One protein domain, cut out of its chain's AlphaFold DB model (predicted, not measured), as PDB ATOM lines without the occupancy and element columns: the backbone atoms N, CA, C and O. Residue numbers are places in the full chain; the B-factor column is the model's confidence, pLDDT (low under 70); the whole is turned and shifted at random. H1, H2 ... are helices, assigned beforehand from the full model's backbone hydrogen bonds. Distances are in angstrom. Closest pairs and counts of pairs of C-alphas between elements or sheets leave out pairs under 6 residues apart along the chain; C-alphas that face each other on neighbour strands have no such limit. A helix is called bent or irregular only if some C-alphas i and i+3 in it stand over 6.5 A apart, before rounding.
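This is residues 594 to 621 and 645 to 687 of the 774 residues of the protein "Hypothetical protein" of Timema shepardi (UniProt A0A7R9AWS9). This is a loose rod of helices, with the helical hairpin of H4 and H5 at one end and H2 reaching away at the other, where its residues 614 to 621 stick out free. H1 lies nearest the middle, and the short H3 is near H2. The 71 printed residues hold five named helices, H1 to H5 in chain order, and no named strand, an all helix class. The radius of gyration of the C-alphas is 14.2 A, and they span 50 by 21 by 17 A.

Start at H1, residues 594 to 604, which is close to but not clearly touching H2, residues 606 to 621; their closest C-alphas, Leu 602 and Leu 608, are 7.1 A apart. H3, residues 645 to 650, is close to but not clearly touching H2, with C-alphas 613 and 645 closest at 6.9 A. H4, residues 654 to 669, only just touches H1, with 3 pairs of C-alphas within 8 A, through its residues 659 to 663 alone; Phe 596 and Leu 659 have the closest C-alphas, 7.0 A apart. H5, residues 673 to 681, touches H4 in a hairpin, at a shallow tilt of 15 degrees, opposite ways; look at Ala 664 and Ala 676, their closest C-alphas, 4.1 A apart. H5 is apart from H1, H2 and H3. Every O i to N i+4 pair is within hydrogen-bond range in H1, H4 and H5, against 11 of 12 in H2 and 1 of 2 in H3.

Find C-alpha 594 at (-27.554, 38.770, -9.877), where H1 begins; H2 then runs 23.1 A. H3 is only just irregular, with C-alphas 645 and 648 6.7 A apart. H4 runs 22.0 A, and H5 ends at C-alpha 681, (-41.797, 43.871, 0.329).

The farthest C-alphas, Arg 621 and Gly 671, are 50.4 A apart. Residues 622 to 644 are not printed, and the gap is 16.9 A. Of the links printed whole, none is long. Confidence is under 70 at residues 616 to 621, 645 to 650 and 686 to 687.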
ATOM      1  N   ASN A 594     -28.148  37.672  -9.118       78.25
ATOM      2  CA  ASN A 594     -27.554  38.770  -9.877       78.25
ATOM      3  C   ASN A 594     -28.523  39.368 -10.913       78.25
ATOM      4  O   ASN A 594     -28.450  40.564 -11.172       78.25
ATOM      5  N   VAL A 595     -29.442  38.576 -11.481       85.00
ATOM      6  CA  VAL A 595     -30.478  39.064 -12.411       85.00
ATOM      7  C   VAL A 595     -31.520  39.889 -11.661       85.00
ATOM      8  O   VAL A 595     -31.877  40.969 -12.122       85.00
ATOM      9  N   PHE A 596     -31.952  39.433 -10.480       85.50
ATOM     10  CA  PHE A 596     -32.851  40.208  -9.622       85.50
ATOM     11  C   PHE A 596     -32.198  41.516  -9.154       85.50
ATOM     12  O   PHE A 596     -32.773  42.586  -9.329       85.50
ATOM     13  N   ASN A 597     -30.964  41.454  -8.648       85.75
ATOM     14  CA  ASN A 597     -30.221  42.628  -8.189       85.75
ATOM     15  C   ASN A 597     -29.964  43.633  -9.325       85.75
ATOM     16  O   ASN A 597     -30.119  44.836  -9.123       85.75
ATOM     17  N   PHE A 598     -29.624  43.160 -10.530       87.62
ATOM     18  CA  PHE A 598     -29.468  44.016 -11.709       87.62
ATOM     19  C   PHE A 598     -30.795  44.651 -12.140       87.62
ATOM     20  O   PHE A 598     -30.834  45.845 -12.424       87.62
ATOM     21  N   TYR A 599     -31.895  43.897 -12.129       87.50
ATOM     22  CA  TYR A 599     -33.225  44.433 -12.415       87.50
ATOM     23  C   TYR A 599     -33.650  45.510 -11.395       87.50
ATOM     24  O   TYR A 599     -34.062  46.599 -11.793       87.50
ATOM     25  N   VAL A 600     -33.479  45.261 -10.091       86.12
ATOM     26  CA  VAL A 600     -33.769  46.244  -9.029       86.12
ATOM     27  C   VAL A 600     -32.882  47.486  -9.163       86.12
ATOM     28  O   VAL A 600     -33.372  48.605  -9.003       86.12
ATOM     29  N   TYR A 601     -31.604  47.316  -9.524       88.19
ATOM     30  CA  TYR A 601     -30.708  48.429  -9.845       88.19
ATOM     31  C   TYR A 601     -31.238  49.258 -11.021       88.19
ATOM     32  O   TYR A 601     -31.368  50.469 -10.886       88.19
ATOM     33  N   LEU A 602     -31.611  48.634 -12.148       87.31
ATOM     34  CA  LEU A 602     -32.176  49.349 -13.301       87.31
ATOM     35  C   LEU A 602     -33.465  50.100 -12.935       87.31
ATOM     36  O   LEU A 602     -33.600  51.272 -13.283       87.31
ATOM     37  N   ARG A 603     -34.375  49.456 -12.188       82.00
ATOM     38  CA  ARG A 603     -35.654  50.034 -11.741       82.00
ATOM     39  C   ARG A 603     -35.477  51.254 -10.829       82.00
ATOM     40  O   ARG A 603     -36.324  52.137 -10.830       82.00
ATOM     41  N   THR A 604     -34.378  51.319 -10.077       84.94
ATOM     42  CA  THR A 604     -34.060  52.427  -9.157       84.94
ATOM     43  C   THR A 604     -33.020  53.412  -9.711       84.94
ATOM     44  O   THR A 604     -32.655  54.376  -9.037       84.94
ATOM     45  N   HIS A 605     -32.528  53.214 -10.941       87.69
ATOM     46  CA  HIS A 605     -31.407  53.988 -11.467       87.69
ATOM     47  C   HIS A 605     -31.827  55.416 -11.876       87.69
ATOM     48  O   HIS A 605     -32.605  55.582 -12.824       87.69
ATOM     49  N   PRO A 606     -31.266  56.480 -11.268       81.06
ATOM     50  CA  PRO A 606     -31.776  57.844 -11.430       81.06
ATOM     51  C   PRO A 606     -31.660  58.386 -12.861       81.06
ATOM     52  O   PRO A 606     -32.457  59.233 -13.257       81.06
ATOM     53  N   LEU A 607     -30.701  57.904 -13.662       83.94
ATOM     54  CA  LEU A 607     -30.601  58.294 -15.074       83.94
ATOM     55  C   LEU A 607     -31.669  57.615 -15.944       83.94
ATOM     56  O   LEU A 607     -32.181  58.252 -16.860       83.94
ATOM     57  N   LEU A 608     -32.046  56.367 -15.637       82.56
ATOM     58  CA  LEU A 608     -33.087  55.651 -16.385       82.56
ATOM     59  C   LEU A 608     -34.476  56.183 -16.034       82.56
ATOM     60  O   LEU A 608     -35.270  56.413 -16.937       82.56
ATOM     61  N   ILE A 609     -34.729  56.491 -14.757       83.19
ATOM     62  CA  ILE A 609     -35.960  57.159 -14.310       83.19
ATOM     63  C   ILE A 609     -36.113  58.520 -15.013       83.19
ATOM     64  O   ILE A 609     -37.147  58.795 -15.620       83.19
ATOM     65  N   ARG A 610     -35.060  59.356 -15.032       83.81
ATOM     66  CA  ARG A 610     -35.071  60.647 -15.752       83.81
ATOM     67  C   ARG A 610     -35.300  60.483 -17.258       83.81
ATOM     68  O   ARG A 610     -36.082  61.238 -17.832       83.81
ATOM     69  N   GLN A 611     -34.646  59.509 -17.896       79.62
ATOM     70  CA  GLN A 611     -34.822  59.225 -19.323       79.62
ATOM     71  C   GLN A 611     -36.239  58.722 -19.639       79.62
ATOM     72  O   GLN A 611     -36.824  59.152 -20.632       79.62
ATOM     73  N   TYR A 612     -36.808  57.863 -18.789       76.81
ATOM     74  CA  TYR A 612     -38.178  57.373 -18.927       76.81
ATOM     75  C   TYR A 612     -39.184  58.524 -18.838       76.81
ATOM     76  O   TYR A 612     -39.952  58.728 -19.774       76.81
ATOM     77  N   ILE A 613     -39.119  59.337 -17.774       78.19
ATOM     78  CA  ILE A 613     -40.007  60.498 -17.575       78.19
ATOM     79  C   ILE A 613     -39.932  61.449 -18.781       78.19
ATOM     80  O   ILE A 613     -40.965  61.907 -19.277       78.19
ATOM     81  N   ALA A 614     -38.725  61.699 -19.301       73.00
ATOM     82  CA  ALA A 614     -38.534  62.492 -20.511       73.00
ATOM     83  C   ALA A 614     -39.173  61.843 -21.755       73.00
ATOM     84  O   ALA A 614     -39.825  62.544 -22.528       73.00
ATOM     85  N   SER A 615     -39.049  60.523 -21.943       72.19
ATOM     86  CA  SER A 615     -39.677  59.808 -23.066       72.19
ATOM     87  C   SER A 615     -41.205  59.867 -22.992       72.19
ATOM     88  O   SER A 615     -41.847  60.297 -23.949       72.19
ATOM     89  N   THR A 616     -41.800  59.547 -21.838       67.06
ATOM     90  CA  THR A 616     -43.257  59.594 -21.627       67.06
ATOM     91  C   THR A 616     -43.825  61.005 -21.824       67.06
ATOM     92  O   THR A 616     -44.937  61.167 -22.330       67.06
ATOM     93  N   ALA A 617     -43.059  62.049 -21.486       65.44
ATOM     94  CA  ALA A 617     -43.428  63.435 -21.769       65.44
ATOM     95  C   ALA A 617     -43.386  63.785 -23.273       65.44
ATOM     96  O   ALA A 617     -44.186  64.608 -23.727       65.44
ATOM     97  N   GLN A 618     -42.497  63.162 -24.055       61.56
ATOM     98  CA  GLN A 618     -42.390  63.374 -25.504       61.56
ATOM     99  C   GLN A 618     -43.410  62.556 -26.304       61.56
ATOM    100  O   GLN A 618     -43.993  63.077 -27.254       61.56
ATOM    101  N   ASP A 619     -43.698  61.311 -25.921       56.66
ATOM    102  CA  ASP A 619     -44.683  60.492 -26.640       56.66
ATOM    103  C   ASP A 619     -46.112  61.034 -26.470       56.66
ATOM    104  O   ASP A 619     -46.884  61.033 -27.429       56.66
ATOM    105  N   LYS A 620     -46.417  61.676 -25.330       56.00
ATOM    106  CA  LYS A 620     -47.609  62.532 -25.187       56.00
ATOM    107  C   LYS A 620     -47.684  63.649 -26.232       56.00
ATOM    108  O   LYS A 620     -48.765  63.925 -26.747       56.00
ATOM    109  N   ARG A 621     -46.559  64.296 -26.567       53.16
ATOM    110  CA  ARG A 621     -46.528  65.320 -27.625       53.16
ATOM    111  C   ARG A 621     -46.724  64.699 -29.005       53.16
ATOM    112  O   ARG A 621     -47.466  65.272 -29.793       53.16
ATOM    113  N   GLN A 645     -44.930  60.969 -12.125       45.47
ATOM    114  CA  GLN A 645     -43.594  60.612 -11.654       45.47
ATOM    115  C   GLN A 645     -43.634  59.376 -10.742       45.47
ATOM    116  O   GLN A 645     -42.830  58.486 -10.951       45.47
ATOM    117  N   LEU A 646     -44.601  59.286  -9.816       48.97
ATOM    118  CA  LEU A 646     -44.767  58.164  -8.870       48.97
ATOM    119  C   LEU A 646     -45.351  56.888  -9.498       48.97
ATOM    120  O   LEU A 646     -45.309  55.812  -8.903       48.97
ATOM    121  N   MET A 647     -45.944  56.994 -10.689       50.44
ATOM    122  CA  MET A 647     -46.614  55.864 -11.335       50.44
ATOM    123  C   MET A 647     -45.656  54.757 -11.792       50.44
ATOM    124  O   MET A 647     -46.132  53.644 -12.010       50.44
ATOM    125  N   LEU A 648     -44.351  55.016 -11.944       54.88
ATOM    126  CA  LEU A 648     -43.404  53.993 -12.396       54.88
ATOM    127  C   LEU A 648     -42.854  53.151 -11.242       54.88
ATOM    128  O   LEU A 648     -42.752  51.938 -11.390       54.88
ATOM    129  N   GLU A 649     -42.563  53.745 -10.082       56.34
ATOM    130  CA  GLU A 649     -42.202  52.998  -8.873       56.34
ATOM    131  C   GLU A 649     -43.321  52.020  -8.488       56.34
ATOM    132  O   GLU A 649     -43.041  50.848  -8.229       56.34
ATOM    133  N   ASP A 650     -44.574  52.485  -8.547       58.91
ATOM    134  CA  ASP A 650     -45.790  51.768  -8.147       58.91
ATOM    135  C   ASP A 650     -46.253  50.647  -9.096       58.91
ATOM    136  O   ASP A 650     -47.041  49.793  -8.667       58.91
ATOM    137  N   SER A 651     -45.834  50.653 -10.369       72.25
ATOM    138  CA  SER A 651     -46.412  49.789 -11.412       72.25
ATOM    139  C   SER A 651     -45.482  48.670 -11.892       72.25
ATOM    140  O   SER A 651     -44.297  48.883 -12.153       72.25
ATOM    141  N   ILE A 652     -46.008  47.446 -11.993       84.25
ATOM    142  CA  ILE A 652     -45.235  46.240 -12.316       84.25
ATOM    143  C   ILE A 652     -45.893  45.394 -13.409       84.25
ATOM    144  O   ILE A 652     -47.082  45.091 -13.359       84.25
ATOM    145  N   THR A 653     -45.110  44.963 -14.392       83.38
ATOM    146  CA  THR A 653     -45.566  44.043 -15.441       83.38
ATOM    147  C   THR A 653     -45.670  42.596 -14.926       83.38
ATOM    148  O   THR A 653     -44.981  42.218 -13.971       83.38
ATOM    149  N   PRO A 654     -46.467  41.718 -15.565       82.75
ATOM    150  CA  PRO A 654     -46.573  40.313 -15.160       82.75
ATOM    151  C   PRO A 654     -45.231  39.556 -15.152       82.75
ATOM    152  O   PRO A 654     -45.002  38.722 -14.275       82.75
ATOM    153  N   LEU A 655     -44.320  39.879 -16.080       82.50
ATOM    154  CA  LEU A 655     -42.990  39.264 -16.179       82.50
ATOM    155  C   LEU A 655     -42.065  39.691 -15.029       82.50
ATOM    156  O   LEU A 655     -41.367  38.864 -14.443       82.50
ATOM    157  N   GLU A 656     -42.087  40.971 -14.659       86.81
ATOM    158  CA  GLU A 656     -41.369  41.464 -13.483       86.81
ATOM    159  C   GLU A 656     -41.954  40.847 -12.206       86.81
ATOM    160  O   GLU A 656     -41.209  40.358 -11.360       86.81
ATOM    161  N   ARG A 657     -43.287  40.774 -12.084       89.00
ATOM    162  CA  ARG A 657     -43.973  40.135 -10.948       89.00
ATOM    163  C   ARG A 657     -43.566  38.663 -10.804       89.00
ATOM    164  O   ARG A 657     -43.308  38.206  -9.690       89.00
ATOM    165  N   GLN A 658     -43.417  37.943 -11.919       88.56
ATOM    166  CA  GLN A 658     -42.848  36.593 -11.939       88.56
ATOM    167  C   GLN A 658     -41.388  36.564 -11.444       88.56
ATOM    168  O   GLN A 658     -41.027  35.644 -10.709       88.56
ATOM    169  N   LEU A 659     -40.552  37.550 -11.787       87.38
ATOM    170  CA  LEU A 659     -39.160  37.633 -11.316       87.38
ATOM    171  C   LEU A 659     -39.073  37.801  -9.786       87.38
ATOM    172  O   LEU A 659     -38.290  37.091  -9.149       87.38
ATOM    173  N   TYR A 660     -39.907  38.660  -9.182       89.75
ATOM    174  CA  TYR A 660     -40.000  38.781  -7.717       89.75
ATOM    175  C   TYR A 660     -40.430  37.459  -7.071       89.75
ATOM    176  O   TYR A 660     -39.738  36.964  -6.183       89.75
ATOM    177  N   PHE A 661     -41.519  36.833  -7.541       91.56
ATOM    178  CA  PHE A 661     -41.991  35.569  -6.962       91.56
ATOM    179  C   PHE A 661     -40.996  34.415  -7.136       91.56
ATOM    180  O   PHE A 661     -40.801  33.644  -6.200       91.56
ATOM    181  N   THR A 662     -40.320  34.307  -8.285       90.62
ATOM    182  CA  THR A 662     -39.317  33.248  -8.519       90.62
ATOM    183  C   THR A 662     -38.102  33.433  -7.602       90.62
ATOM    184  O   THR A 662     -37.584  32.460  -7.055       90.62
ATOM    185  N   THR A 663     -37.684  34.683  -7.369       90.44
ATOM    186  CA  THR A 663     -36.569  35.007  -6.464       90.44
ATOM    187  C   THR A 663     -36.954  34.772  -4.998       90.44
ATOM    188  O   THR A 663     -36.213  34.119  -4.264       90.44
ATOM    189  N   ALA A 664     -38.146  35.204  -4.574       90.62
ATOM    190  CA  ALA A 664     -38.661  34.939  -3.231       90.62
ATOM    191  C   ALA A 664     -38.832  33.432  -2.965       90.62
ATOM    192  O   ALA A 664     -38.418  32.941  -1.916       90.62
ATOM    193  N   HIS A 665     -39.359  32.674  -3.933       90.56
ATOM    194  CA  HIS A 665     -39.463  31.216  -3.848       90.56
ATOM    195  C   HIS A 665     -38.084  30.547  -3.737       90.56
ATOM    196  O   HIS A 665     -37.929  29.608  -2.959       90.56
ATOM    197  N   ALA A 666     -37.065  31.043  -4.448       89.62
ATOM    198  CA  ALA A 666     -35.696  30.544  -4.316       89.62
ATOM    199  C   ALA A 666     -35.129  30.775  -2.901       89.62
ATOM    200  O   ALA A 666     -34.583  29.843  -2.313       89.62
ATOM    201  N   HIS A 667     -35.320  31.963  -2.311       87.44
ATOM    202  CA  HIS A 667     -34.911  32.234  -0.925       87.44
ATOM    203  C   HIS A 667     -35.696  31.407   0.102       87.44
ATOM    204  O   HIS A 667     -35.104  30.892   1.050       87.44
ATOM    205  N   PHE A 668     -37.002  31.210  -0.102       91.19
ATOM    206  CA  PHE A 668     -37.827  30.353   0.751       91.19
ATOM    207  C   PHE A 668     -37.364  28.887   0.693       91.19
ATOM    208  O   PHE A 668     -37.133  28.267   1.730       91.19
ATOM    209  N   LYS A 669     -37.122  28.354  -0.514       91.25
ATOM    210  CA  LYS A 669     -36.585  27.001  -0.735       91.25
ATOM    211  C   LYS A 669     -35.158  26.824  -0.195       91.25
ATOM    212  O   LYS A 669     -34.783  25.714   0.167       91.25
ATOM    213  N   ALA A 670     -34.386  27.906  -0.094       88.00
ATOM    214  CA  ALA A 670     -33.082  27.949   0.569       88.00
ATOM    215  C   ALA A 670     -33.164  28.130   2.104       88.00
ATOM    216  O   ALA A 670     -32.150  28.413   2.739       88.00
ATOM    217  N   GLY A 671     -34.351  28.011   2.714       91.25
ATOM    218  CA  GLY A 671     -34.534  28.129   4.165       91.25
ATOM    219  C   GLY A 671     -34.393  29.553   4.715       91.25
ATOM    220  O   GLY A 671     -34.227  29.726   5.918       91.25
ATOM    221  N   CYS A 672     -34.459  30.577   3.857       89.75
ATOM    222  CA  CYS A 672     -34.248  31.984   4.207       89.75
ATOM    223  C   CYS A 672     -35.549  32.810   4.068       89.75
ATOM    224  O   CYS A 672     -35.632  33.679   3.192       89.75
ATOM    225  N   PRO A 673     -36.582  32.583   4.907       91.69
ATOM    226  CA  PRO A 673     -37.885  33.237   4.762       91.69
ATOM    227  C   PRO A 673     -37.818  34.764   4.918       91.69
ATOM    228  O   PRO A 673     -38.562  35.469   4.245       91.69
ATOM    229  N   ALA A 674     -36.892  35.292   5.727       90.38
ATOM    230  CA  ALA A 674     -36.694  36.735   5.871       90.38
ATOM    231  C   ALA A 674     -36.294  37.409   4.542       90.38
ATOM    232  O   ALA A 674     -36.871  38.429   4.180       90.38
ATOM    233  N   LEU A 675     -35.382  36.800   3.771       88.62
ATOM    234  CA  LEU A 675     -34.984  37.304   2.447       88.62
ATOM    235  C   LEU A 675     -36.112  37.151   1.417       88.62
ATOM    236  O   LEU A 675     -36.288  38.014   0.562       88.62
ATOM    237  N   ALA A 676     -36.919  36.088   1.514       91.06
ATOM    238  CA  ALA A 676     -38.106  35.937   0.676       91.06
ATOM    239  C   ALA A 676     -39.130  37.061   0.930       91.06
ATOM    240  O   ALA A 676     -39.663  37.633  -0.019       91.06
ATOM    241  N   LEU A 677     -39.357  37.423   2.198       91.25
ATOM    242  CA  LEU A 677     -40.212  38.549   2.579       91.25
ATOM    243  C   LEU A 677     -39.610  39.906   2.182       91.25
ATOM    244  O   LEU A 677     -40.353  40.776   1.746       91.25
ATOM    245  N   GLU A 678     -38.287  40.085   2.255       90.00
ATOM    246  CA  GLU A 678     -37.607  41.308   1.791       90.00
ATOM    247  C   GLU A 678     -37.718  41.502   0.267       90.00
ATOM    248  O   GLU A 678     -37.870  42.621  -0.222       90.00
ATOM    249  N   VAL A 679     -37.670  40.414  -0.509       89.25
ATOM    250  CA  VAL A 679     -37.945  40.459  -1.953       89.25
ATOM    251  C   VAL A 679     -39.403  40.853  -2.201       89.25
ATOM    252  O   VAL A 679     -39.660  41.735  -3.018       89.25
ATOM    253  N   LEU A 680     -40.357  40.249  -1.487       88.69
ATOM    254  CA  LEU A 680     -41.785  40.541  -1.660       88.69
ATOM    255  C   LEU A 680     -42.198  41.931  -1.148       88.69
ATOM    256  O   LEU A 680     -43.110  42.520  -1.718       88.69
ATOM    257  N   SER A 681     -41.521  42.503  -0.147       86.38
ATOM    258  CA  SER A 681     -41.797  43.871   0.329       86.38
ATOM    259  C   SER A 681     -41.399  44.956  -0.677       86.38
ATOM    260  O   SER A 681     -41.877  46.084  -0.591       86.38
ATOM    261  N   LYS A 682     -40.558  44.608  -1.661       82.38
ATOM    262  CA  LYS A 682     -40.166  45.463  -2.791       82.38
ATOM    263  C   LYS A 682     -41.055  45.259  -4.026       82.38
ATOM    264  O   LYS A 682     -40.734  45.801  -5.086       82.38
ATOM    265  N   LEU A 683     -42.126  44.464  -3.916       83.81
ATOM    266  CA  LEU A 683     -43.109  44.263  -4.977       83.81
ATOM    267  C   LEU A 683     -44.040  45.493  -5.077       83.81
ATOM    268  O   LEU A 683     -44.742  45.794  -4.113       83.81
ATOM    269  N   PRO A 684     -44.104  46.181  -6.229       80.75
ATOM    270  CA  PRO A 684     -45.049  47.269  -6.461       80.75
ATOM    271  C   PRO A 684     -46.502  46.778  -6.463       80.75
ATOM    272  O   PRO A 684     -46.803  45.680  -6.937       80.75
ATOM    273  N   GLY A 685     -47.414  47.599  -5.938       72.75
ATOM    274  CA  GLY A 685     -48.801  47.197  -5.688       72.75
ATOM    275  C   GLY A 685     -49.721  47.176  -6.914       72.75
ATOM    276  O   GLY A 685     -50.767  46.532  -6.861       72.75
ATOM    277  N   LYS A 686     -49.372  47.869  -8.007       69.12
ATOM    278  CA  LYS A 686     -50.242  48.025  -9.187       69.12
ATOM    279  C   LYS A 686     -49.704  47.184 -10.341       69.12
ATOM    280  O   LYS A 686     -48.609  47.437 -10.831       69.12
ATOM    281  N   VAL A 687     -50.459  46.188 -10.796       68.94
ATOM    282  CA  VAL A 687     -50.081  45.424 -11.996       68.94
ATOM    283  C   VAL A 687     -50.414  46.250 -13.240       68.94
ATOM    284  O   VAL A 687     -51.470  46.873 -13.291       68.94
TER     285      VAL A 687